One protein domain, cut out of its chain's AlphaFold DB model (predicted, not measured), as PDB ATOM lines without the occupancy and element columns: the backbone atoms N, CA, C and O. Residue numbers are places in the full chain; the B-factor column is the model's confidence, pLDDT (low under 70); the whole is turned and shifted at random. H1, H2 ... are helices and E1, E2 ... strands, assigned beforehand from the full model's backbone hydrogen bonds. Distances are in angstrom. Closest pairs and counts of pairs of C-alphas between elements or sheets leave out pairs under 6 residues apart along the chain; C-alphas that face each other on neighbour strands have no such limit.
ATOM      1  N   SER A 231       0.078   3.633  35.727       90.06
ATOM      2  CA  SER A 231       0.696   2.362  36.087       90.06
ATOM      3  C   SER A 231       0.758   2.215  37.604       90.06
ATOM      4  O   SER A 231       1.114   3.152  38.316       90.06
ATOM      5  N   TYR A 232       0.403   1.031  38.084       94.06
ATOM      6  CA  TYR A 232       0.506   0.625  39.474       94.06
ATOM      7  C   TYR A 232       1.158  -0.747  39.545       94.06
ATOM      8  O   TYR A 232       1.020  -1.563  38.638       94.06
ATOM      9  N   LYS A 233       1.835  -1.019  40.653       95.38
ATOM     10  CA  LYS A 233       2.395  -2.337  40.938       95.38
ATOM     11  C   LYS A 233       1.402  -3.136  41.773       95.38
ATOM     12  O   LYS A 233       0.836  -2.593  42.718       95.38
ATOM     13  N   LEU A 234       1.186  -4.398  41.424       96.56
ATOM     14  CA  LEU A 234       0.510  -5.379  42.268       96.56
ATOM     15  C   LEU A 234       1.573  -6.260  42.916       96.56
ATOM     16  O   LEU A 234       2.320  -6.918  42.201       96.56
ATOM     17  N   TYR A 235       1.627  -6.271  44.243       96.00
ATOM     18  CA  TYR A 235       2.509  -7.097  45.059       96.00
ATOM     19  C   TYR A 235       1.696  -8.286  45.595       96.00
ATOM     20  O   TYR A 235       1.041  -8.159  46.633       96.00
ATOM     21  N   PRO A 236       1.674  -9.432  44.888       93.25
ATOM     22  CA  PRO A 236       0.871 -10.590  45.280       93.25
ATOM     23  C   PRO A 236       1.555 -11.449  46.356       93.25
ATOM     24  O   PRO A 236       0.974 -12.422  46.817       93.25
ATOM     25  N   PHE A 237       2.796 -11.129  46.736       90.56
ATOM     26  CA  PHE A 237       3.589 -11.901  47.690       90.56
ATOM     27  C   PHE A 237       3.787 -11.084  48.975       90.56
ATOM     28  O   PHE A 237       4.605 -10.156  48.976       90.56
ATOM     29  N   PRO A 238       3.070 -11.403  50.068       83.06
ATOM     30  CA  PRO A 238       3.228 -10.710  51.341       83.06
ATOM     31  C   PRO A 238       4.698 -10.665  51.786       83.06
ATOM     32  O   PRO A 238       5.402 -11.673  51.747       83.06
ATOM     33  N   GLY A 239       5.177  -9.480  52.169       83.06
ATOM     34  CA  GLY A 239       6.559  -9.267  52.616       83.06
ATOM     35  C   GLY A 239       7.627  -9.240  51.511       83.06
ATOM     36  O   GLY A 239       8.806  -9.085  51.827       83.06
ATOM     37  N   ASN A 240       7.264  -9.361  50.226       89.38
ATOM     38  CA  ASN A 240       8.218  -9.302  49.115       89.38
ATOM     39  C   ASN A 240       7.854  -8.229  48.080       89.38
ATOM     40  O   ASN A 240       7.200  -8.493  47.074       89.38
ATOM     41  N   GLU A 241       8.378  -7.022  48.282       88.75
ATOM     42  CA  GLU A 241       8.150  -5.875  47.391       88.75
ATOM     43  C   GLU A 241       8.963  -5.933  46.085       88.75
ATOM     44  O   GLU A 241       8.732  -5.148  45.164       88.75
ATOM     45  N   LYS A 242       9.917  -6.867  45.969       90.88
ATOM     46  CA  LYS A 242      10.739  -7.024  44.757       90.88
ATOM     47  C   LYS A 242      10.001  -7.770  43.646       90.88
ATOM     48  O   LYS A 242      10.363  -7.625  42.483       90.88
ATOM     49  N   LYS A 243       8.996  -8.579  43.994       90.56
ATOM     50  CA  LYS A 243       8.197  -9.361  43.047       90.56
ATOM     51  C   LYS A 243       6.819  -8.728  42.896       90.56
ATOM     52  O   LYS A 243       6.004  -8.789  43.812       90.56
ATOM     53  N   TYR A 244       6.557  -8.141  41.734       93.50
ATOM     54  CA  TYR A 244       5.291  -7.481  41.439       93.50
ATOM     55  C   TYR A 244       4.876  -7.666  39.980       93.50
ATOM     56  O   TYR A 244       5.698  -7.977  39.120       93.50
ATOM     57  N   PHE A 245       3.596  -7.426  39.709       94.50
ATOM     58  CA  PHE A 245       3.053  -7.291  38.361       94.50
ATOM     59  C   PHE A 245       2.793  -5.820  38.050       94.50
ATOM     60  O   PHE A 245       2.257  -5.093  38.889       94.50
ATOM     61  N   ASN A 246       3.147  -5.373  36.846       94.00
ATOM     62  CA  ASN A 246       2.815  -4.028  36.393       94.00
ATOM     63  C   ASN A 246       1.395  -4.007  35.834       94.00
ATOM     64  O   ASN A 246       1.105  -4.582  34.783       94.00
ATOM     65  N   LEU A 247       0.508  -3.306  36.529       93.50
ATOM     66  CA  LEU A 247      -0.864  -3.091  36.102       93.50
ATOM     67  C   LEU A 247      -1.031  -1.677  35.550       93.50
ATOM     68  O   LEU A 247      -0.460  -0.710  36.048       93.50
ATOM     69  N   SER A 248      -1.853  -1.549  34.521       91.56
ATOM     70  CA  SER A 248      -2.349  -0.284  34.001       91.56
ATOM     71  C   SER A 248      -3.779  -0.087  34.470       91.56
ATOM     72  O   SER A 248      -4.661  -0.881  34.152       91.56
ATOM     73  N   SER A 249      -4.006   0.988  35.211       90.38
ATOM     74  CA  SER A 249      -5.333   1.449  35.590       90.38
ATOM     75  C   SER A 249      -5.993   2.165  34.412       90.38
ATOM     76  O   SER A 249      -5.402   3.071  33.816       90.38
ATOM     77  N   ILE A 250      -7.216   1.753  34.090       85.62
ATOM     78  CA  ILE A 250      -8.072   2.308  33.046       85.62
ATOM     79  C   ILE A 250      -9.399   2.706  33.696       85.62
ATOM     80  O   ILE A 250     -10.053   1.907  34.367       85.62
ATOM     81  N   SER A 251      -9.790   3.962  33.494       74.75
ATOM     82  CA  SER A 251     -11.100   4.475  33.902       74.75
ATOM     83  C   SER A 251     -11.983   4.546  32.666       74.75
ATOM     84  O   SER A 251     -11.754   5.415  31.822       74.75
ATOM     85  N   TYR A 252     -12.935   3.619  32.553       70.88
ATOM     86  CA  TYR A 252     -13.941   3.612  31.484       70.88
ATOM     87  C   TYR A 252     -15.073   4.601  31.768       70.88
ATOM     88  O   TYR A 252     -15.625   5.185  30.845       70.88
ATOM     89  N   VAL A 253     -15.351   4.859  33.048       73.62
ATOM     90  CA  VAL A 253     -16.256   5.923  33.481       73.62
ATOM     91  C   VAL A 253     -15.427   7.152  33.833       73.62
ATOM     92  O   VAL A 253     -14.429   7.056  34.556       73.62
ATOM     93  N   ARG A 254     -15.818   8.307  33.299       69.44
ATOM     94  CA  ARG A 254     -15.275   9.615  33.669       69.44
ATOM     95  C   ARG A 254     -16.412  10.611  33.729       69.44
ATOM     96  O   ARG A 254     -17.275  10.607  32.859       69.44
ATOM     97  N   ASP A 255     -16.350  11.488  34.718       72.88
ATOM     98  CA  ASP A 255     -17.234  12.639  34.752       72.88
ATOM     99  C   ASP A 255     -16.862  13.564  33.591       72.88
ATOM    100  O   ASP A 255     -15.725  14.042  33.488       72.88
ATOM    101  N   ASN A 256     -17.820  13.784  32.697       71.50
ATOM    102  CA  ASN A 256     -17.682  14.755  31.624       71.50
ATOM    103  C   ASN A 256     -17.796  16.157  32.231       71.50
ATOM    104  O   ASN A 256     -18.871  16.587  32.652       71.50
ATOM    105  N   GLU A 257     -16.673  16.871  32.295       74.75
ATOM    106  CA  GLU A 257     -16.605  18.220  32.848       74.75
ATOM    107  C   GLU A 257     -15.891  19.164  31.880       74.75
ATOM    108  O   GLU A 257     -14.738  18.952  31.499       74.75
ATOM    109  N   ILE A 258     -16.565  20.260  31.536       77.44
ATOM    110  CA  ILE A 258     -15.957  21.397  30.845       77.44
ATOM    111  C   ILE A 258     -15.296  22.286  31.901       77.44
ATOM    112  O   ILE A 258     -15.978  22.913  32.716       77.44
ATOM    113  N   LYS A 259     -13.960  22.336  31.890       74.50
ATOM    114  CA  LYS A 259     -13.159  23.089  32.865       74.50
ATOM    115  C   LYS A 259     -12.792  24.474  32.342       74.50
ATOM    116  O   LYS A 259     -12.166  24.602  31.295       74.50
ATOM    117  N   ASN A 260     -13.052  25.503  33.146       74.38
ATOM    118  CA  ASN A 260     -12.624  26.884  32.885       74.38
ATOM    119  C   ASN A 260     -11.229  27.150  33.477       74.38
ATOM    120  O   ASN A 260     -11.053  27.991  34.356       74.38
ATOM    121  N   ASN A 261     -10.231  26.371  33.056       71.00
ATOM    122  CA  ASN A 261      -8.890  26.378  33.655       71.00
ATOM    123  C   ASN A 261      -7.838  27.159  32.848       71.00
ATOM    124  O   ASN A 261      -6.696  27.274  33.295       71.00
ATOM    125  N   VAL A 262      -8.204  27.708  31.691       77.81
ATOM    126  CA  VAL A 262      -7.313  28.522  30.857       77.81
ATOM    127  C   VAL A 262      -7.634  29.995  31.069       77.81
ATOM    128  O   VAL A 262      -8.789  30.407  31.033       77.81
ATOM    129  N   SER A 263      -6.606  30.802  31.309       82.44
ATOM    130  CA  SER A 263      -6.720  32.257  31.260       82.44
ATOM    131  C   SER A 263      -6.105  32.750  29.967       82.44
ATOM    132  O   SER A 263      -5.051  32.263  29.561       82.44
ATOM    133  N   VAL A 264      -6.779  33.701  29.334       86.12
ATOM    134  CA  VAL A 264      -6.332  34.335  28.099       86.12
ATOM    135  C   VAL A 264      -6.293  35.844  28.283       86.12
ATOM    136  O   VAL A 264      -7.013  36.397  29.120       86.12
ATOM    137  N   THR A 265      -5.436  36.512  27.527       86.38
ATOM    138  CA  THR A 265      -5.456  37.969  27.391       86.38
ATOM    139  C   THR A 265      -6.755  38.423  26.720       86.38
ATOM    140  O   THR A 265      -7.387  37.684  25.963       86.38
ATOM    141  N   LYS A 266      -7.198  39.651  27.014       85.75
ATOM    142  CA  LYS A 266      -8.434  40.201  26.429       85.75
ATOM    143  C   LYS A 266      -8.266  40.645  24.973       85.75
ATOM    144  O   LYS A 266      -9.255  40.716  24.263       85.75
ATOM    145  N   THR A 267      -7.047  41.001  24.581       85.81
ATOM    146  CA  THR A 267      -6.728  41.660  23.308       85.81
ATOM    147  C   THR A 267      -6.490  40.679  22.169       85.81
ATOM    148  O   THR A 267      -7.010  40.866  21.080       85.81
ATOM    149  N   ASP A 268      -5.703  39.640  22.423       83.88
ATOM    150  CA  ASP A 268      -5.203  38.682  21.431       83.88
ATOM    151  C   ASP A 268      -5.569  37.233  21.786       83.88
ATOM    152  O   ASP A 268      -5.172  36.301  21.094       83.88
ATOM    153  N   HIS A 269      -6.322  37.029  22.873       80.56
ATOM    154  CA  HIS A 269      -6.746  35.714  23.364       80.56
ATOM    155  C   HIS A 269      -5.595  34.709  23.567       80.56
ATOM    156  O   HIS A 269      -5.816  33.496  23.642       80.56
ATOM    157  N   ALA A 270      -4.369  35.209  23.731       83.31
ATOM    158  CA  ALA A 270      -3.189  34.410  23.994       83.31
ATOM    159  C   ALA A 270      -3.261  33.806  25.398       83.31
ATOM    160  O   ALA A 270      -3.625  34.466  26.377       83.31
ATOM    161  N   GLN A 271      -2.908  32.526  25.509       81.56
ATOM    162  CA  GLN A 271      -2.913  31.822  26.784       81.56
ATOM    163  C   GLN A 271      -1.868  32.415  27.736       81.56
ATOM    164  O   GLN A 271      -0.678  32.445  27.437       81.56
ATOM    165  N   VAL A 272      -2.309  32.800  28.933       84.06
ATOM    166  CA  VAL A 272      -1.445  33.307  30.003       84.06
ATOM    167  C   VAL A 272      -1.282  32.275  31.109       84.06
ATOM    168  O   VAL A 272      -2.245  31.714  31.641       84.06
ATOM    169  N   LYS A 273      -0.025  32.044  31.495       83.25
ATOM    170  CA  LYS A 273       0.322  31.193  32.631       83.25
ATOM    171  C   LYS A 273       0.205  32.008  33.917       83.25
ATOM    172  O   LYS A 273       0.969  32.946  34.130       83.25
ATOM    173  N   LYS A 274      -0.723  31.634  34.801       78.62
ATOM    174  CA  LYS A 274      -0.776  32.206  36.153       78.62
ATOM    175  C   LYS A 274       0.480  31.786  36.914       78.62
ATOM    176  O   LYS A 274       0.692  30.596  37.144       78.62
ATOM    177  N   MET A 275       1.307  32.754  37.290       75.94
ATOM    178  CA  MET A 275       2.429  32.536  38.198       75.94
ATOM    179  C   MET A 275       2.043  33.045  39.578       75.94
ATOM    180  O   MET A 275       1.721  34.216  39.745       75.94
ATOM    181  N   PHE A 276       2.085  32.165  40.572       75.69
ATOM    182  CA  PHE A 276       1.936  32.563  41.964       75.69
ATOM    183  C   PHE A 276       3.317  32.975  42.471       75.69
ATOM    184  O   PHE A 276       4.201  32.135  42.617       75.69
ATOM    185  N   HIS A 277       3.531  34.277  42.655       61.97
ATOM    186  CA  HIS A 277       4.708  34.779  43.358       61.97
ATOM    187  C   HIS A 277       4.367  34.867  44.837       61.97
ATOM    188  O   HIS A 277       3.503  35.642  45.244       61.97
ATOM    189  N   HIS A 278       5.029  34.039  45.635       65.69
ATOM    190  CA  HIS A 278       4.953  34.131  47.081       65.69
ATOM    191  C   HIS A 278       5.796  35.327  47.526       65.69
ATOM    192  O   HIS A 278       7.021  35.271  47.554       65.69
ATOM    193  N   THR A 279       5.133  36.449  47.793       57.09
ATOM    194  CA  THR A 279       5.759  37.644  48.347       57.09
ATOM    195  C   THR A 279       5.909  37.461  49.858       57.09
ATOM    196  O   THR A 279       4.914  37.417  50.576       57.09
ATOM    197  N   LYS A 280       7.171  37.404  50.312       58.75
ATOM    198  CA  LYS A 280       7.683  37.153  51.680       58.75
ATOM    199  C   LYS A 280       8.005  35.685  51.970       58.75
ATOM    200  O   LYS A 280       7.305  34.787  51.515       58.75
ATOM    201  N   GLU A 281       9.090  35.479  52.722       58.38
ATOM    202  CA  GLU A 281       9.480  34.196  53.315       58.38
ATOM    203  C   GLU A 281       8.282  33.624  54.074       58.38
ATOM    204  O   GLU A 281       7.947  34.062  55.172       58.38
ATOM    205  N   ILE A 282       7.566  32.696  53.442       54.59
ATOM    206  CA  ILE A 282       6.468  31.994  54.092       54.59
ATOM    207  C   ILE A 282       7.123  31.120  55.169       54.59
ATOM    208  O   ILE A 282       7.974  30.296  54.814       54.59
ATOM    209  N   PRO A 283       6.774  31.277  56.461       56.59
ATOM    210  CA  PRO A 283       7.232  30.346  57.484       56.59
ATOM    211  C   PRO A 283       6.864  28.916  57.060       56.59
ATOM    212  O   PRO A 283       5.847  28.723  56.389       56.59
ATOM    213  N   PRO A 284       7.695  27.908  57.377       59.12
ATOM    214  CA  PRO A 284       7.504  26.545  56.890       59.12
ATOM    215  C   PRO A 284       6.065  26.097  57.141       59.12
ATOM    216  O   PRO A 284       5.566  26.267  58.243       59.12
ATOM    217  N   TYR A 285       5.400  25.567  56.109       58.62
ATOM    218  CA  TYR A 285       3.992  25.158  56.150       58.62
ATOM    219  C   TYR A 285       3.671  24.406  57.451       58.62
ATOM    220  O   TYR A 285       4.159  23.287  57.650       58.62
ATOM    221  N   VAL A 286       2.878  25.044  58.315       60.97
ATOM    222  CA  VAL A 286       2.423  24.495  59.593       60.97
ATOM    223  C   VAL A 286       0.993  24.003  59.416       60.97
ATOM    224  O   VAL A 286       0.106  24.764  59.030       60.97
ATOM    225  N   THR A 287       0.760  22.718  59.666       60.44
ATOM    226  CA  THR A 287      -0.598  22.172  59.749       60.44
ATOM    227  C   THR A 287      -1.078  22.352  61.181       60.44
ATOM    228  O   THR A 287      -0.494  21.776  62.095       60.44
ATOM    229  N   VAL A 288      -2.118  23.161  61.370       60.19
ATOM    230  CA  VAL A 288      -2.692  23.444  62.688       60.19
ATOM    231  C   VAL A 288      -3.890  22.530  62.910       60.19
ATOM    232  O   VAL A 288      -4.890  22.616  62.195       60.19
ATOM    233  N   LEU A 289      -3.789  21.644  63.895       64.50
ATOM    234  CA  LEU A 289      -4.879  20.769  64.303       64.50
ATOM    235  C   LEU A 289      -5.595  21.427  65.482       64.50
ATOM    236  O   LEU A 289      -5.057  21.512  66.585       64.50
ATOM    237  N   ASN A 290      -6.806  21.917  65.220       65.50
ATOM    238  CA  ASN A 290      -7.692  22.485  66.230       65.50
ATOM    239  C   ASN A 290      -8.727  21.424  66.622       65.50
ATOM    240  O   ASN A 290      -9.741  21.290  65.927       65.50
ATOM    241  N   PRO A 291      -8.497  20.637  67.688       59.59
ATOM    242  CA  PRO A 291      -9.516  19.732  68.197       59.59
ATOM    243  C   PRO A 291     -10.692  20.596  68.662       59.59
ATOM    244  O   PRO A 291     -10.529  21.461  69.516       59.59
ATOM    245  N   GLY A 292     -11.848  20.428  68.021       55.75
ATOM    246  CA  GLY A 292     -12.975  21.367  68.000       55.75
ATOM    247  C   GLY A 292     -13.727  21.620  69.313       55.75
ATOM    248  O   GLY A 292     -14.938  21.820  69.274       55.75
ATOM    249  N   ASN A 293     -13.054  21.673  70.459       55.44
ATOM    250  CA  ASN A 293     -13.638  22.125  71.711       55.44
ATOM    251  C   ASN A 293     -13.252  23.578  71.978       55.44
ATOM    252  O   ASN A 293     -12.094  23.916  72.216       55.44
ATOM    253  N   LYS A 294     -14.280  24.431  71.935       55.56
ATOM    254  CA  LYS A 294     -14.281  25.845  72.315       55.56
ATOM    255  C   LYS A 294     -13.354  26.101  73.524       55.56
ATOM    256  O   LYS A 294     -13.730  25.832  74.658       55.56
ATOM    257  N   GLY A 295     -12.159  26.634  73.261       53.44
ATOM    258  CA  GLY A 295     -11.331  27.355  74.236       53.44
ATOM    259  C   GLY A 295     -10.433  26.562  75.197       53.44
ATOM    260  O   GLY A 295      -9.858  27.201  76.070       53.44
ATOM    261  N   LEU A 296     -10.283  25.233  75.085       52.06
ATOM    262  CA  LEU A 296      -9.614  24.434  76.139       52.06
ATOM    263  C   LEU A 296      -8.453  23.529  75.693       52.06
ATOM    264  O   LEU A 296      -7.912  22.791  76.512       52.06
ATOM    265  N   SER A 297      -8.023  23.564  74.433       56.19
ATOM    266  CA  SER A 297      -6.863  22.771  73.999       56.19
ATOM    267  C   SER A 297      -5.941  23.604  73.110       56.19
ATOM    268  O   SER A 297      -6.444  24.238  72.179       56.19
ATOM    269  N   PRO A 298      -4.622  23.647  73.389       64.81
ATOM    270  CA  PRO A 298      -3.683  24.354  72.532       64.81
ATOM    271  C   PRO A 298      -3.715  23.725  71.141       64.81
ATOM    272  O   PRO A 298      -3.747  22.501  70.995       64.81
ATOM    273  N   SER A 299      -3.742  24.578  70.124       68.88
ATOM    274  CA  SER A 299      -3.591  24.163  68.740       68.88
ATOM    275  C   SER A 299      -2.281  23.393  68.590       68.88
ATOM    276  O   SER A 299      -1.227  23.892  68.988       68.88
ATOM    277  N   VAL A 300      -2.339  22.180  68.041       75.62
ATOM    278  CA  VAL A 300      -1.121  21.404  67.790       75.62
ATOM    279  C   VAL A 300      -0.608  21.768  66.409       75.62
ATOM    280  O   VAL A 300      -1.315  21.619  65.409       75.62
ATOM    281  N   GLU A 301       0.615  22.273  66.371       77.81
ATOM    282  CA  GLU A 301       1.298  22.689  65.158       77.81
ATOM    283  C   GLU A 301       2.232  21.580  64.683       77.81
ATOM    284  O   GLU A 301       3.103  21.127  65.421       77.81
ATOM    285  N   PHE A 302       2.053  21.148  63.437       76.88
ATOM    286  CA  PHE A 302       2.951  20.204  62.784       76.88
ATOM    287  C   PHE A 302       3.680  20.895  61.647       76.88
ATOM    288  O   PHE A 302       3.052  21.501  60.776       76.88
ATOM    289  N   THR A 303       4.994  20.722  61.569       82.25
ATOM    290  CA  THR A 303       5.721  21.019  60.337       82.25
ATOM    291  C   THR A 303       5.232  20.104  59.212       82.25
ATOM    292  O   THR A 303       4.791  18.975  59.441       82.25
ATOM    293  N   LYS A 304       5.377  20.536  57.954       77.00
ATOM    294  CA  LYS A 304       5.099  19.679  56.787       77.00
ATOM    295  C   LYS A 304       5.762  18.299  56.885       77.00
ATOM    296  O   LYS A 304       5.162  17.306  56.494       77.00
ATOM    297  N   LYS A 305       6.987  18.234  57.416       80.88
ATOM    298  CA  LYS A 305       7.761  16.991  57.529       80.88
ATOM    299  C   LYS A 305       7.158  16.038  58.566       80.88
ATOM    300  O   LYS A 305       7.122  14.838  58.319       80.88
ATOM    301  N   GLU A 306       6.661  16.566  59.682       81.19
ATOM    302  CA  GLU A 306       5.953  15.789  60.709       81.19
ATOM    303  C   GLU A 306       4.578  15.338  60.218       81.19
ATOM    304  O   GLU A 306       4.234  14.170  60.370       81.19
ATOM    305  N   ALA A 307       3.831  16.218  59.544       76.94
ATOM    306  CA  ALA A 307       2.562  15.857  58.916       76.94
ATOM    307  C   ALA A 307       2.747  14.745  57.864       76.94
ATOM    308  O   ALA A 307       2.020  13.752  57.865       76.94
ATOM    309  N   ASP A 308       3.771  14.859  57.009       75.62
ATOM    310  CA  ASP A 308       4.138  13.814  56.050       75.62
ATOM    311  C   ASP A 308       4.572  12.518  56.757       75.62
ATOM    312  O   ASP A 308       4.221  11.432  56.297       75.62
ATOM    313  N   ALA A 309       5.310  12.597  57.871       77.25
ATOM    314  CA  ALA A 309       5.737  11.430  58.642       77.25
ATOM    315  C   ALA A 309       4.552  10.685  59.279       77.25
ATOM    316  O   ALA A 309       4.499   9.459  59.197       77.25
ATOM    317  N   LEU A 310       3.572  11.409  59.831       74.25
ATOM    318  CA  LEU A 310       2.334  10.830  60.366       74.25
ATOM    319  C   LEU A 310       1.536  10.098  59.280       74.25
ATOM    320  O   LEU A 310       0.999   9.017  59.522       74.25
ATOM    321  N   LEU A 311       1.510  10.643  58.061       69.38
ATOM    322  CA  LEU A 311       0.849  10.022  56.909       69.38
ATOM    323  C   LEU A 311       1.640   8.845  56.310       69.38
ATOM    324  O   LEU A 311       1.042   7.968  55.688       69.38
ATOM    325  N   LYS A 312       2.966   8.806  56.494       68.69
ATOM    326  CA  LYS A 312       3.865   7.727  56.037       68.69
ATOM    327  C   LYS A 312       3.881   6.490  56.938       68.69
ATOM    328  O   LYS A 312       4.536   5.515  56.588       68.69
ATOM    329  N   THR A 313       3.189   6.510  58.075       60.34
ATOM    330  CA  THR A 313       3.250   5.472  59.128       60.34
ATOM    331  C   THR A 313       2.934   4.046  58.663       60.34
ATOM    332  O   THR A 313       3.328   3.084  59.316       60.34
ATOM    333  N   ASN A 314       2.283   3.877  57.512       70.00
ATOM    334  CA  ASN A 314       2.144   2.585  56.856       70.00
ATOM    335  C   ASN A 314       3.328   2.354  55.896       70.00
ATOM    336  O   ASN A 314       3.342   2.882  54.783       70.00
ATOM    337  N   ASN A 315       4.290   1.507  56.285       80.00
ATOM    338  CA  ASN A 315       5.411   1.014  55.453       80.00
ATOM    339  C   ASN A 315       4.965   0.220  54.197       80.00
ATOM    340  O   ASN A 315       5.703  -0.605  53.680       80.00
ATOM    341  N   LEU A 316       3.738   0.430  53.720       88.06
ATOM    342  CA  LEU A 316       3.186  -0.176  52.526       88.06
ATOM    343  C   LEU A 316       3.707   0.547  51.273       88.06
ATOM    344  O   LEU A 316       3.680   1.791  51.233       88.06
ATOM    345  N   PRO A 317       4.102  -0.206  50.233       91.38
ATOM    346  CA  PRO A 317       4.548   0.362  48.972       91.38
ATOM    347  C   PRO A 317       3.384   0.996  48.198       91.38
ATOM    348  O   PRO A 317       2.209   0.673  48.391       91.38
ATOM    349  N   VAL A 318       3.708   1.902  47.270       92.31
ATOM    350  CA  VAL A 318       2.726   2.454  46.324       92.31
ATOM    351  C   VAL A 318       2.283   1.375  45.345       92.31
ATOM    352  O   VAL A 318       3.110   0.722  44.702       92.31
ATOM    353  N   GLY A 319       0.968   1.219  45.212       95.25
ATOM    354  CA  GLY A 319       0.334   0.172  44.425       95.25
ATOM    355  C   GLY A 319      -0.680  -0.629  45.234       95.25
ATOM    356  O   GLY A 319      -1.282  -0.125  46.183       95.25
ATOM    357  N   LEU A 320      -0.889  -1.866  44.799       97.06
ATOM    358  CA  LEU A 320      -1.815  -2.844  45.354       97.06
ATOM    359  C   LEU A 320      -1.003  -3.904  46.098       97.06
ATOM    360  O   LEU A 320      -0.213  -4.603  45.476       97.06
ATOM    361  N   THR A 321      -1.181  -4.032  47.405       96.06
ATOM    362  CA  THR A 321      -0.533  -5.079  48.210       96.06
ATOM    363  C   THR A 321      -1.575  -6.118  48.589       96.06
ATOM    364  O   THR A 321      -2.556  -5.765  49.245       96.06
ATOM    365  N   LEU A 322      -1.385  -7.371  48.166       96.31
ATOM    366  CA  LEU A 322      -2.311  -8.460  48.476       96.31
ATOM    367  C   LEU A 322      -2.346  -8.719  49.983       96.31
ATOM    368  O   LEU A 322      -1.301  -8.827  50.625       96.31
ATOM    369  N   LEU A 323      -3.556  -8.850  50.521       94.75
ATOM    370  CA  LEU A 323      -3.791  -9.295  51.889       94.75
ATOM    371  C   LEU A 323      -4.142 -10.777  51.912       94.75
ATOM    372  O   LEU A 323      -3.460 -11.563  52.559       94.75
ATOM    373  N   TYR A 324      -5.194 -11.147  51.187       95.38
ATOM    374  CA  TYR A 324      -5.675 -12.519  51.079       95.38
ATOM    375  C   TYR A 324      -6.604 -12.671  49.870       95.38
ATOM    376  O   TYR A 324      -7.018 -11.688  49.250       95.38
ATOM    377  N   THR A 325      -6.930 -13.918  49.547       96.31
ATOM    378  CA  THR A 325      -7.962 -14.295  48.576       96.31
ATOM    379  C   THR A 325      -9.162 -14.874  49.306       96.31
ATOM    380  O   THR A 325      -8.986 -15.603  50.281       96.31
ATOM    381  N   CYS A 326     -10.366 -14.580  48.841       96.12
ATOM    382  CA  CYS A 326     -11.602 -15.080  49.436       96.12
ATOM    383  C   CYS A 326     -12.706 -15.176  48.383       96.12
ATOM    384  O   CYS A 326     -12.545 -14.678  47.269       96.12
ATOM    385  N   GLU A 327     -13.830 -15.783  48.746       95.38
ATOM    386  CA  GLU A 327     -15.069 -15.641  47.983       95.38
ATOM    387  C   GLU A 327     -15.495 -14.167  47.930       95.38
ATOM    388  O   GLU A 327     -15.077 -13.341  48.749       95.38
ATOM    389  N   LYS A 328     -16.311 -13.818  46.940       89.31
ATOM    390  CA  LYS A 328     -16.773 -12.446  46.727       89.31
ATOM    391  C   LYS A 328     -17.547 -11.927  47.944       89.31
ATOM    392  O   LYS A 328     -18.616 -12.433  48.267       89.31
ATOM    393  N   ILE A 329     -17.028 -10.873  48.579       80.50
ATOM    394  CA  ILE A 329     -17.638 -10.261  49.774       80.50
ATOM    395  C   ILE A 329     -18.490  -9.045  49.382       80.50
ATOM    396  O   ILE A 329     -19.455  -8.703  50.063       80.50
ATOM    397  N   SER A 330     -18.138  -8.357  48.289       77.44
ATOM    398  CA  SER A 330     -18.808  -7.115  47.914       77.44
ATOM    399  C   SER A 330     -20.237  -7.315  47.397       77.44
ATOM    400  O   SER A 330     -20.493  -7.989  46.395       77.44
ATOM    401  N   ASN A 331     -21.175  -6.621  48.042       78.25
ATOM    402  CA  ASN A 331     -22.514  -6.383  47.519       78.25
ATOM    403  C   ASN A 331     -22.477  -5.198  46.517       78.25
ATOM    404  O   ASN A 331     -21.689  -4.266  46.730       78.25
ATOM    405  N   PRO A 332     -23.303  -5.177  45.448       71.94
ATOM    406  CA  PRO A 332     -23.432  -4.049  44.516       71.94
ATOM    407  C   PRO A 332     -23.611  -2.649  45.132       71.94
ATOM    408  O   PRO A 332     -23.440  -1.664  44.425       71.94
ATOM    409  N   TYR A 333     -23.929  -2.531  46.423       74.31
ATOM    410  CA  TYR A 333     -24.130  -1.243  47.101       74.31
ATOM    411  C   TYR A 333     -22.980  -0.825  48.031       74.31
ATOM    412  O   TYR A 333     -23.085   0.183  48.724       74.31
ATOM    413  N   TRP A 334     -21.886  -1.591  48.094       80.38
ATOM    414  CA  TRP A 334     -20.833  -1.427  49.111       80.38
ATOM    415  C   TRP A 334     -19.520  -0.845  48.577       80.38
ATOM    416  O   TRP A 334     -18.451  -1.179  49.082       80.38
ATOM    417  N   PHE A 335     -19.554   0.020  47.560       81.69
ATOM    418  CA  PHE A 335     -18.344   0.685  47.068       81.69
ATOM    419  C   PHE A 335     -18.431   2.210  47.117       81.69
ATOM    420  O   PHE A 335     -19.416   2.821  46.719       81.69
ATOM    421  N   ILE A 336     -17.350   2.834  47.593       84.94
ATOM    422  CA  ILE A 336     -17.278   4.285  47.860       84.94
ATOM    423  C   ILE A 336     -16.861   5.124  46.646       84.94
ATOM    424  O   ILE A 336     -16.896   6.354  46.690       84.94
ATOM    425  N   LYS A 337     -16.374   4.479  45.582       85.44
ATOM    426  CA  LYS A 337     -15.854   5.127  44.371       85.44
ATOM    427  C   LYS A 337     -16.248   4.326  43.130       85.44
ATOM    428  O   LYS A 337     -16.390   3.107  43.244       85.44
ATOM    429  N   PRO A 338     -16.338   4.976  41.954       86.25
ATOM    430  CA  PRO A 338     -16.508   4.275  40.688       86.25
ATOM    431  C   PRO A 338     -15.456   3.178  40.500       86.25
ATOM    432  O   PRO A 338     -14.275   3.362  40.828       86.25
ATOM    433  N   VAL A 339     -15.894   2.040  39.964       88.56
ATOM    434  CA  VAL A 339     -15.035   0.880  39.711       88.56
ATOM    435  C   VAL A 339     -13.924   1.264  38.741       88.56
ATOM    436  O   VAL A 339     -14.148   1.899  37.712       88.56
ATOM    437  N   THR A 340     -12.698   0.879  39.082       90.56
ATOM    438  CA  THR A 340     -11.519   1.081  38.236       90.56
ATOM    439  C   THR A 340     -11.103  -0.251  37.628       90.56
ATOM    440  O   THR A 340     -11.119  -1.258  38.324       90.56
ATOM    441  N   ILE A 341     -10.688  -0.277  36.362       92.75
ATOM    442  CA  ILE A 341     -10.223  -1.510  35.717       92.75
ATOM    443  C   ILE A 341      -8.698  -1.536  35.732       92.75
ATOM    444  O   ILE A 341      -8.052  -0.551  35.383       92.75
ATOM    445  N   PHE A 342      -8.115  -2.658  36.137       94.25
ATOM    446  CA  PHE A 342      -6.680  -2.899  36.061       94.25
ATOM    447  C   PHE A 342      -6.383  -3.992  35.044       94.25
ATOM    448  O   PHE A 342      -6.929  -5.084  35.128       94.25
ATOM    449  N   GLN A 343      -5.482  -3.708  34.111       92.25
ATOM    450  CA  GLN A 343      -5.015  -4.661  33.104       92.25
ATOM    451  C   GLN A 343      -3.518  -4.881  33.250       92.25
ATOM    452  O   GLN A 343      -2.789  -3.926  33.526       92.25
ATOM    453  N   HIS A 344      -3.039  -6.105  33.031       89.62
ATOM    454  CA  HIS A 344      -1.601  -6.336  32.934       89.62
ATOM    455  C   HIS A 344      -1.005  -5.504  31.797       89.62
ATOM    456  O   HIS A 344      -1.619  -5.338  30.738       89.62
ATOM    457  N   ASN A 345       0.188  -4.954  32.010       81.00
ATOM    458  CA  ASN A 345       0.874  -4.239  30.950       81.00
ATOM    459  C   ASN A 345       1.164  -5.201  29.784       81.00
ATOM    460  O   ASN A 345       1.913  -6.159  29.943       81.00
ATOM    461  N   LYS A 346       0.590  -4.934  28.603       70.00
ATOM    462  CA  LYS A 346       0.732  -5.790  27.411       70.00
ATOM    463  C   LYS A 346       2.178  -5.927  26.919       70.00
ATOM    464  O   LYS A 346       2.468  -6.854  26.176       70.00
ATOM    465  N   MET A 347       3.065  -5.013  27.316       67.31
ATOM    466  CA  MET A 347       4.494  -5.072  26.980       67.31
ATOM    467  C   MET A 347       5.247  -6.145  27.782       67.31
ATOM    468  O   MET A 347       6.380  -6.468  27.448       67.31
ATOM    469  N   GLU A 348       4.633  -6.689  28.834       70.88
ATOM    470  CA  GLU A 348       5.211  -7.720  29.685       70.88
ATOM    471  C   GLU A 348       4.337  -8.975  29.574       70.88
ATOM    472  O   GLU A 348       3.186  -8.995  30.007       70.88
ATOM    473  N   THR A 349       4.854 -10.046  28.981       72.06
ATOM    474  CA  THR A 349       4.232 -11.368  29.088       72.06
ATOM    475  C   THR A 349       4.689 -12.009  30.393       72.06
ATOM    476  O   THR A 349       5.871 -12.278  30.591       72.06
ATOM    477  N   ASN A 350       3.756 -12.239  31.321       82.94
ATOM    478  CA  ASN A 350       4.058 -12.853  32.611       82.94
ATOM    479  C   ASN A 350       3.150 -14.063  32.856       82.94
ATOM    480  O   ASN A 350       1.974 -13.918  33.186       82.94
ATOM    481  N   GLN A 351       3.707 -15.268  32.708       89.12
ATOM    482  CA  GLN A 351       2.966 -16.520  32.894       89.12
ATOM    483  C   GLN A 351       2.378 -16.651  34.307       89.12
ATOM    484  O   GLN A 351       1.289 -17.195  34.461       89.12
ATOM    485  N   TYR A 352       3.040 -16.097  35.330       90.31
ATOM    486  CA  TYR A 352       2.519 -16.120  36.699       90.31
ATOM    487  C   TYR A 352       1.287 -15.235  36.869       90.31
ATOM    488  O   TYR A 352       0.395 -15.595  37.631       90.31
ATOM    489  N   TYR A 353       1.213 -14.105  36.157       92.44
ATOM    490  CA  TYR A 353       0.009 -13.275  36.154       92.44
ATOM    491  C   TYR A 353      -1.170 -14.043  35.547       92.44
ATOM    492  O   TYR A 353      -2.236 -14.096  36.151       92.44
ATOM    493  N   ILE A 354      -0.952 -14.681  34.390       92.38
ATOM    494  CA  ILE A 354      -1.974 -15.483  33.699       92.38
ATOM    495  C   ILE A 354      -2.442 -16.628  34.603       92.38
ATOM    496  O   ILE A 354      -3.641 -16.832  34.773       92.38
ATOM    497  N   TYR A 355      -1.506 -17.341  35.235       94.81
ATOM    498  CA  TYR A 355      -1.824 -18.425  36.160       94.81
ATOM    499  C   TYR A 355      -2.614 -17.940  37.381       94.81
ATOM    500  O   TYR A 355      -3.620 -18.555  37.737       94.81
ATOM    501  N   LEU A 356      -2.196 -16.830  38.003       95.00
ATOM    502  CA  LEU A 356      -2.913 -16.218  39.122       95.00
ATOM    503  C   LEU A 356      -4.343 -15.855  38.709       95.00
ATOM    504  O   LEU A 356      -5.289 -16.238  39.389       95.00
ATOM    505  N   TRP A 357      -4.497 -15.153  37.587       96.44
ATOM    506  CA  TRP A 357      -5.798 -14.712  37.095       96.44
ATOM    507  C   TRP A 357      -6.719 -15.904  36.793       96.44
ATOM    508  O   TRP A 357      -7.834 -15.954  37.308       96.44
ATOM    509  N   ASN A 358      -6.229 -16.909  36.059       96.31
ATOM    510  CA  ASN A 358      -6.989 -18.123  35.741       96.31
ATOM    511  C   ASN A 358      -7.381 -18.904  37.004       96.31
ATOM    512  O   ASN A 358      -8.483 -19.442  37.078       96.31
ATOM    513  N   SER A 359      -6.495 -18.958  38.004       97.25
ATOM    514  CA  SER A 359      -6.778 -19.632  39.276       97.25
ATOM    515  C   SER A 359      -7.895 -18.933  40.048       97.25
ATOM    516  O   SER A 359      -8.769 -19.606  40.582       97.25
ATOM    517  N   LEU A 360      -7.898 -17.596  40.074       97.50
ATOM    518  CA  LEU A 360      -8.955 -16.822  40.725       97.50
ATOM    519  C   LEU A 360     -10.309 -17.022  40.035       97.50
ATOM    520  O   LEU A 360     -11.300 -17.230  40.722       97.50
ATOM    521  N   VAL A 361     -10.349 -17.033  38.697       97.00
ATOM    522  CA  VAL A 361     -11.588 -17.315  37.948       97.00
ATOM    523  C   VAL A 361     -12.086 -18.731  38.212       97.00
ATOM    524  O   VAL A 361     -13.246 -18.911  38.559       97.00
ATOM    525  N   LYS A 362     -11.209 -19.734  38.085       97.31
ATOM    526  CA  LYS A 362     -11.573 -21.147  38.258       97.31
ATOM    527  C   LYS A 362     -12.117 -21.454  39.655       97.31
ATOM    528  O   LYS A 362     -12.948 -22.342  39.797       97.31
ATOM    529  N   LEU A 363     -11.594 -20.776  40.674       97.31
ATOM    530  CA  LEU A 363     -11.979 -20.976  42.070       97.31
ATOM    531  C   LEU A 363     -13.049 -19.980  42.543       97.31
ATOM    532  O   LEU A 363     -13.376 -19.990  43.723       97.31
ATOM    533  N   GLU A 364     -13.550 -19.110  41.659       96.31
ATOM    534  CA  GLU A 364     -14.517 -18.050  41.986       96.31
ATOM    535  C   GLU A 364     -14.055 -17.126  43.134       96.31
ATOM    536  O   GLU A 364     -14.842 -16.627  43.942       96.31
ATOM    537  N   LEU A 365     -12.745 -16.870  43.197       97.06
ATOM    538  CA  LEU A 365     -12.114 -16.056  44.232       97.06
ATOM    539  C   LEU A 365     -11.838 -14.627  43.756       97.06
ATOM    540  O   LEU A 365     -11.531 -14.357  42.592       97.06
ATOM    541  N   VAL A 366     -11.842 -13.707  44.714       96.94
ATOM    542  CA  VAL A 366     -11.389 -12.322  44.569       96.94
ATOM    543  C   VAL A 366     -10.142 -12.083  45.422       96.94
ATOM    544  O   VAL A 366      -9.876 -12.806  46.384       96.94
ATOM    545  N   MET A 367      -9.360 -11.056  45.088       97.31
ATOM    546  CA  MET A 367      -8.236 -10.616  45.925       97.31
ATOM    547  C   MET A 367      -8.624  -9.395  46.752       97.31
ATOM    548  O   MET A 367      -9.049  -8.382  46.198       97.31
ATOM    549  N   ILE A 368      -8.375  -9.439  48.057       96.62
ATOM    550  CA  ILE A 368      -8.464  -8.268  48.928       96.62
ATOM    551  C   ILE A 368      -7.076  -7.652  49.059       96.62
ATOM    552  O   ILE A 368      -6.108  -8.337  49.391       96.62
ATOM    553  N   CYS A 369      -6.961  -6.357  48.773       96.62
ATOM    554  CA  CYS A 369      -5.685  -5.649  48.746       96.62
ATOM    555  C   CYS A 369      -5.736  -4.341  49.538       96.62
ATOM    556  O   CYS A 369      -6.759  -3.654  49.579       96.62
ATOM    557  N   TYR A 370      -4.584  -3.932  50.070       95.38
ATOM    558  CA  TYR A 370      -4.329  -2.526  50.366       95.38
ATOM    559  C   TYR A 370      -3.994  -1.781  49.083       95.38
ATOM    560  O   TYR A 370      -3.121  -2.204  48.327       95.38
ATOM    561  N   PHE A 371      -4.631  -0.637  48.862       95.25
ATOM    562  CA  PHE A 371      -4.343   0.243  47.743       95.25
ATOM    563  C   PHE A 371      -3.821   1.599  48.211       95.25
ATOM    564  O   PHE A 371      -4.522   2.358  48.887       95.25
ATOM    565  N   LYS A 372      -2.592   1.926  47.800       92.88
ATOM    566  CA  LYS A 372      -1.902   3.178  48.118       92.88
ATOM    567  C   LYS A 372      -1.513   3.895  46.825       92.88
ATOM    568  O   LYS A 372      -0.684   3.408  46.064       92.88
ATOM    569  N   LYS A 373      -2.110   5.064  46.559       91.19
ATOM    570  CA  LYS A 373      -1.905   5.798  45.289       91.19
ATOM    571  C   LYS A 373      -0.585   6.574  45.203       91.19
ATOM    572  O   LYS A 373      -0.115   6.841  44.105       91.19
ATOM    573  N   ARG A 374      -0.043   7.003  46.344       89.56
ATOM    574  CA  ARG A 374       1.167   7.836  46.469       89.56
ATOM    575  C   ARG A 374       1.848   7.547  47.808       89.56
ATOM    576  O   ARG A 374       1.158   7.113  48.729       89.56
ATOM    577  N   ASP A 375       3.140   7.836  47.936       84.06
ATOM    578  CA  ASP A 375       3.935   7.479  49.129       84.06
ATOM    579  C   ASP A 375       3.340   8.008  50.448       84.06
ATOM    580  O   ASP A 375       3.326   7.287  51.443       84.06
ATOM    581  N   ASN A 376       2.756   9.214  50.432       80.62
ATOM    582  CA  ASN A 376       2.089   9.849  51.587       80.62
ATOM    583  C   ASN A 376       0.554   9.859  51.413       80.62
ATOM    584  O   ASN A 376      -0.130  10.856  51.661       80.62
ATOM    585  N   GLY A 377       0.000   8.813  50.802       83.31
ATOM    586  CA  GLY A 377      -1.428   8.691  50.509       83.31
ATOM    587  C   GLY A 377      -2.186   7.912  51.579       83.31
ATOM    588  O   GLY A 377      -1.632   6.999  52.184       83.31
ATOM    589  N   LYS A 378      -3.484   8.213  51.741       85.81
ATOM    590  CA  LYS A 378      -4.410   7.340  52.478       85.81
ATOM    591  C   LYS A 378      -4.413   5.956  51.819       85.81
ATOM    592  O   LYS A 378      -4.441   5.854  50.588       85.81
ATOM    593  N   VAL A 379      -4.383   4.918  52.645       89.31
ATOM    594  CA  VAL A 379      -4.539   3.529  52.214       89.31
ATOM    595  C   VAL A 379      -6.027   3.205  52.163       89.31
ATOM    596  O   VAL A 379      -6.786   3.599  53.047       89.31
ATOM    597  N   HIS A 380      -6.446   2.512  51.113       92.50
ATOM    598  CA  HIS A 380      -7.812   2.034  50.946       92.50
ATOM    599  C   HIS A 380      -7.828   0.510  50.877       92.50
ATOM    600  O   HIS A 380      -6.921  -0.078  50.294       92.50
ATOM    601  N   PHE A 381      -8.869  -0.117  51.412       93.56
ATOM    602  CA  PHE A 381      -9.156  -1.514  51.107       93.56
ATOM    603  C   PHE A 381      -9.836  -1.600  49.746       93.56
ATOM    604  O   PHE A 381     -10.728  -0.807  49.433       93.56
ATOM    605  N   VAL A 382      -9.394  -2.545  48.925       95.50
ATOM    606  CA  VAL A 382     -10.005  -2.803  47.623       95.50
ATOM    607  C   VAL A 382     -10.204  -4.295  47.396       95.50
ATOM    608  O   VAL A 382      -9.381  -5.105  47.818       95.50
ATOM    609  N   GLU A 383     -11.278  -4.632  46.696       96.12
ATOM    610  CA  GLU A 383     -11.526  -5.960  46.136       96.12
ATOM    611  C   GLU A 383     -11.151  -5.938  44.650       96.12
ATOM    612  O   GLU A 383     -11.597  -5.053  43.915       96.12
ATOM    613  N   LEU A 384     -10.326  -6.889  44.213       96.75
ATOM    614  CA  LEU A 384      -9.976  -7.116  42.814       96.75
ATOM    615  C   LEU A 384     -10.684  -8.383  42.319       96.75
ATOM    616  O   LEU A 384     -10.289  -9.498  42.658       96.75
ATOM    617  N   GLU A 385     -11.720  -8.196  41.506       95.69
ATOM    618  CA  GLU A 385     -12.505  -9.274  40.895       95.69
ATOM    619  C   GLU A 385     -11.969  -9.569  39.484       95.69
ATOM    620  O   GLU A 385     -11.915  -8.647  38.661       95.69
ATOM    621  N   PRO A 386     -11.532 -10.806  39.178       96.75
ATOM    622  CA  PRO A 386     -11.061 -11.144  37.840       96.75
ATOM    623  C   PRO A 386     -12.223 -11.104  36.839       96.75
ATOM    624  O   PRO A 386     -13.272 -11.702  37.064       96.75
ATOM    625  N   LYS A 387     -12.051 -10.395  35.720       94.88
ATOM    626  CA  LYS A 387     -13.057 -10.319  34.652       94.88
ATOM    627  C   LYS A 387     -12.420 -10.119  33.282       94.88
ATOM    628  O   LYS A 387     -11.404  -9.431  33.163       94.88
ATOM    629  N   LEU A 388     -13.015 -10.711  32.251       91.56
ATOM    630  CA  LEU A 388     -12.684 -10.386  30.865       91.56
ATOM    631  C   LEU A 388     -13.376  -9.075  30.488       91.56
ATOM    632  O   LEU A 388     -14.588  -8.935  30.644       91.56
ATOM    633  N   VAL A 389     -12.593  -8.108  30.023       85.00
ATOM    634  CA  VAL A 389     -13.084  -6.828  29.500       85.00
ATOM    635  C   VAL A 389     -12.507  -6.682  28.104       85.00
ATOM    636  O   VAL A 389     -11.285  -6.644  27.972       85.00
ATOM    637  N   ASP A 390     -13.357  -6.654  27.079       79.62
ATOM    638  CA  ASP A 390     -12.942  -6.648  25.667       79.62
ATOM    639  C   ASP A 390     -11.959  -7.796  25.341       79.62
ATOM    640  O   ASP A 390     -10.910  -7.577  24.735       79.62
ATOM    641  N   ASN A 391     -12.245  -9.010  25.832       81.62
ATOM    642  CA  ASN A 391     -11.376 -10.200  25.746       81.62
ATOM    643  C   ASN A 391      -9.977 -10.035  26.375       81.62
ATOM    644  O   ASN A 391      -9.060 -10.813  26.116       81.62
ATOM    645  N   ILE A 392      -9.793  -9.038  27.245       86.81
ATOM    646  CA  ILE A 392      -8.545  -8.813  27.975       86.81
ATOM    647  C   ILE A 392      -8.736  -9.198  29.441       86.81
ATOM    648  O   ILE A 392      -9.610  -8.664  30.134       86.81
ATOM    649  N   GLN A 393      -7.858 -10.076  29.934       92.06
ATOM    650  CA  GLN A 393      -7.756 -10.422  31.353       92.06
ATOM    651  C   GLN A 393      -7.529  -9.161  32.190       92.06
ATOM    652  O   GLN A 393      -6.514  -8.468  32.063       92.06
ATOM    653  N   SER A 394      -8.517  -8.850  33.024       94.69
ATOM    654  CA  SER A 394      -8.575  -7.619  33.801       94.69
ATOM    655  C   SER A 394      -9.000  -7.904  35.241       94.69
ATOM    656  O   SER A 394      -9.569  -8.951  35.546       94.69
ATOM    657  N   PHE A 395      -8.754  -6.946  36.130       96.12
ATOM    658  CA  PHE A 395      -9.327  -6.907  37.470       96.12
ATOM    659  C   PHE A 395     -10.255  -5.702  37.603       96.12
ATOM    660  O   PHE A 395      -9.832  -4.563  37.384       96.12
ATOM    661  N   LEU A 396     -11.504  -5.939  37.999       94.19
ATOM    662  CA  LEU A 396     -12.393  -4.890  38.480       94.19
ATOM    663  C   LEU A 396     -11.994  -4.542  39.914       94.19
ATOM    664  O   LEU A 396     -12.069  -5.383  40.801       94.19
ATOM    665  N   CYS A 397     -11.568  -3.306  40.142       94.25
ATOM    666  CA  CYS A 397     -11.185  -2.809  41.455       94.25
ATOM    667  C   CYS A 397     -12.324  -2.014  42.084       94.25
ATOM    668  O   CYS A 397     -12.674  -0.923  41.613       94.25
ATOM    669  N   LYS A 398     -12.872  -2.562  43.168       93.56
ATOM    670  CA  LYS A 398     -13.929  -1.957  43.978       93.56
ATOM    671  C   LYS A 398     -13.324  -1.430  45.268       93.56
ATOM    672  O   LYS A 398     -12.644  -2.163  45.979       93.56
ATOM    673  N   TYR A 399     -13.572  -0.162  45.582       93.25
ATOM    674  CA  TYR A 399     -13.108   0.434  46.833       93.25
ATOM    675  C   TYR A 399     -14.078   0.089  47.950       93.25
ATOM    676  O   TYR A 399     -15.225   0.529  47.905       93.25
ATOM    677  N   LEU A 400     -13.601  -0.648  48.945       92.31
ATOM    678  CA  LEU A 400     -14.396  -1.038  50.100       92.31
ATOM    679  C   LEU A 400     -14.428   0.110  51.126       92.31
ATOM    680  O   LEU A 400     -13.400   0.775  51.318       92.31
ATOM    681  N   PRO A 401     -15.580   0.371  51.768       90.12
ATOM    682  CA  PRO A 401     -15.690   1.374  52.815       90.12
ATOM    683  C   PRO A 401     -14.927   0.937  54.068       90.12
ATOM    684  O   PRO A 401     -14.920  -0.234  54.445       90.12
ATOM    685  N   ASN A 402     -14.325   1.903  54.751       87.56
ATOM    686  CA  ASN A 402     -13.887   1.735  56.133       87.56
ATOM    687  C   ASN A 402     -15.092   1.842  57.076       87.56
ATOM    688  O   ASN A 402     -16.123   2.400  56.705       87.56
ATOM    689  N   ALA A 403     -14.943   1.391  58.323       85.94
ATOM    690  CA  ALA A 403     -16.013   1.458  59.323       85.94
ATOM    691  C   ALA A 403     -16.602   2.877  59.489       85.94
ATOM    692  O   ALA A 403     -17.813   3.031  59.561       85.94
ATOM    693  N   GLU A 404     -15.759   3.916  59.457       85.44
ATOM    694  CA  GLU A 404     -16.171   5.331  59.543       85.44
ATOM    695  C   GLU A 404     -17.025   5.809  58.353       85.44
ATOM    696  O   GLU A 404     -17.729   6.812  58.444       85.44
ATOM    697  N   GLU A 405     -16.935   5.120  57.213       85.56
ATOM    698  CA  GLU A 405     -17.647   5.456  55.974       85.56
ATOM    699  C   GLU A 405     -19.011   4.737  55.897       85.56
ATOM    700  O   GLU A 405     -19.839   5.085  55.052       85.56
ATOM    701  N   ILE A 406     -19.275   3.774  56.791       85.38
ATOM    702  CA  ILE A 406     -20.537   3.031  56.874       85.38
ATOM    703  C   ILE A 406     -21.501   3.778  57.795       85.38
ATOM    704  O   ILE A 406     -21.243   3.966  58.982       85.38
TER     705      ILE A 406
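This is residues 231 to 406 of the 502 residues of the protein "uncharacterized protein LOC108742214" of Agrilus planipennis (UniProt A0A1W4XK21). A closed barrel of seven strands, with H2 across its outside, makes the core, and a wide open loop swings far out from it. The loop leaves after E2 as residues 251 to 285 and returns through the small hairpin E3 and E4 and then H1, with residues 255 to 261, 275 to 282 and 292 to 297 sticking out. The 176 printed residues hold two named helices and nine named strands, in the order E1 E2 E3 E4 H1 E5 E6 H2 E7 E8 E9; the class is mixed, helices and strands, with 80 residues, under half, in named elements. Round the mixed barrel run E1 E2 E6 E9 E8 E7 E5 and back to E1. The whole is loose, with a radius of gyration of the C-alphas of 21.8 A and spans of 62 by 56 by 35 A.

E1, residues 231 to 235, and E2, residues 245 to 250, form a hairpin, with N 232 and O 247 2.8 A apart, within hydrogen-bond range. E3, residues 286 to 289, and E4, residues 300 to 303, form another, with N 287 and O 302 at 2.8 A. H1, residues 304 to 311, is not on the barrel; its closest C-alphas with E3 are Lys 304 and Val 286, 6.2 A apart. E5, residues 319 to 327, is parallel to E1, with N 320 and O 233 at 2.8 A, and bends by 65 degrees at residue 323. E6, residues 340 to 344, is antiparallel to E2, with N 248 and O 343 at 2.7 A. E7, E8 and E9, residues 365 to 372, 379 to 389 and 392 to 399, form a meander, each strand the antiparallel neighbour of the one before, with N 369 and O 382 at 2.9 A and N 396 and O 385 at 2.8 A. E8 bends by 67 degrees at residue 386. In the ring E7 is also the antiparallel neighbour of E5, with N 321 and O 370 at 2.8 A, and E9 that of E6, with N 395 and O 342 at 2.8 A; the pair E5 and E1 closes the ring. H2, residues 351 to 362, is on the barrel, outside it, at a height over the sheet of 8.4 A; it lies over E8 and, only just, with 3 C-alphas, over E9. It runs across the strands, at 75 degrees to E8 on the local plane, and the closest C-alphas are Val 361 and Pro 386, 6.2 A apart. Every O i to N i+4 pair is within hydrogen-bond range in H1 and H2.

E1 begins at C-alpha 231 (0.696, 2.362, 36.087). H2 is 16.2 A long, E5 22.4 A, E7 22.1 A and E8 26.4 A. E9, 21.5 A, ends at C-alpha 399 (-13.108, 0.434, 46.833).

The C-alphas farthest apart are those of Thr 267 and Leu 363, 65.6 A. The printed part has no cut; the links E2 to E3 and E5 to E6 are long. The mean pLDDT of the printed part is 83.0, and 28 residues are under 70, among them 277 to 299.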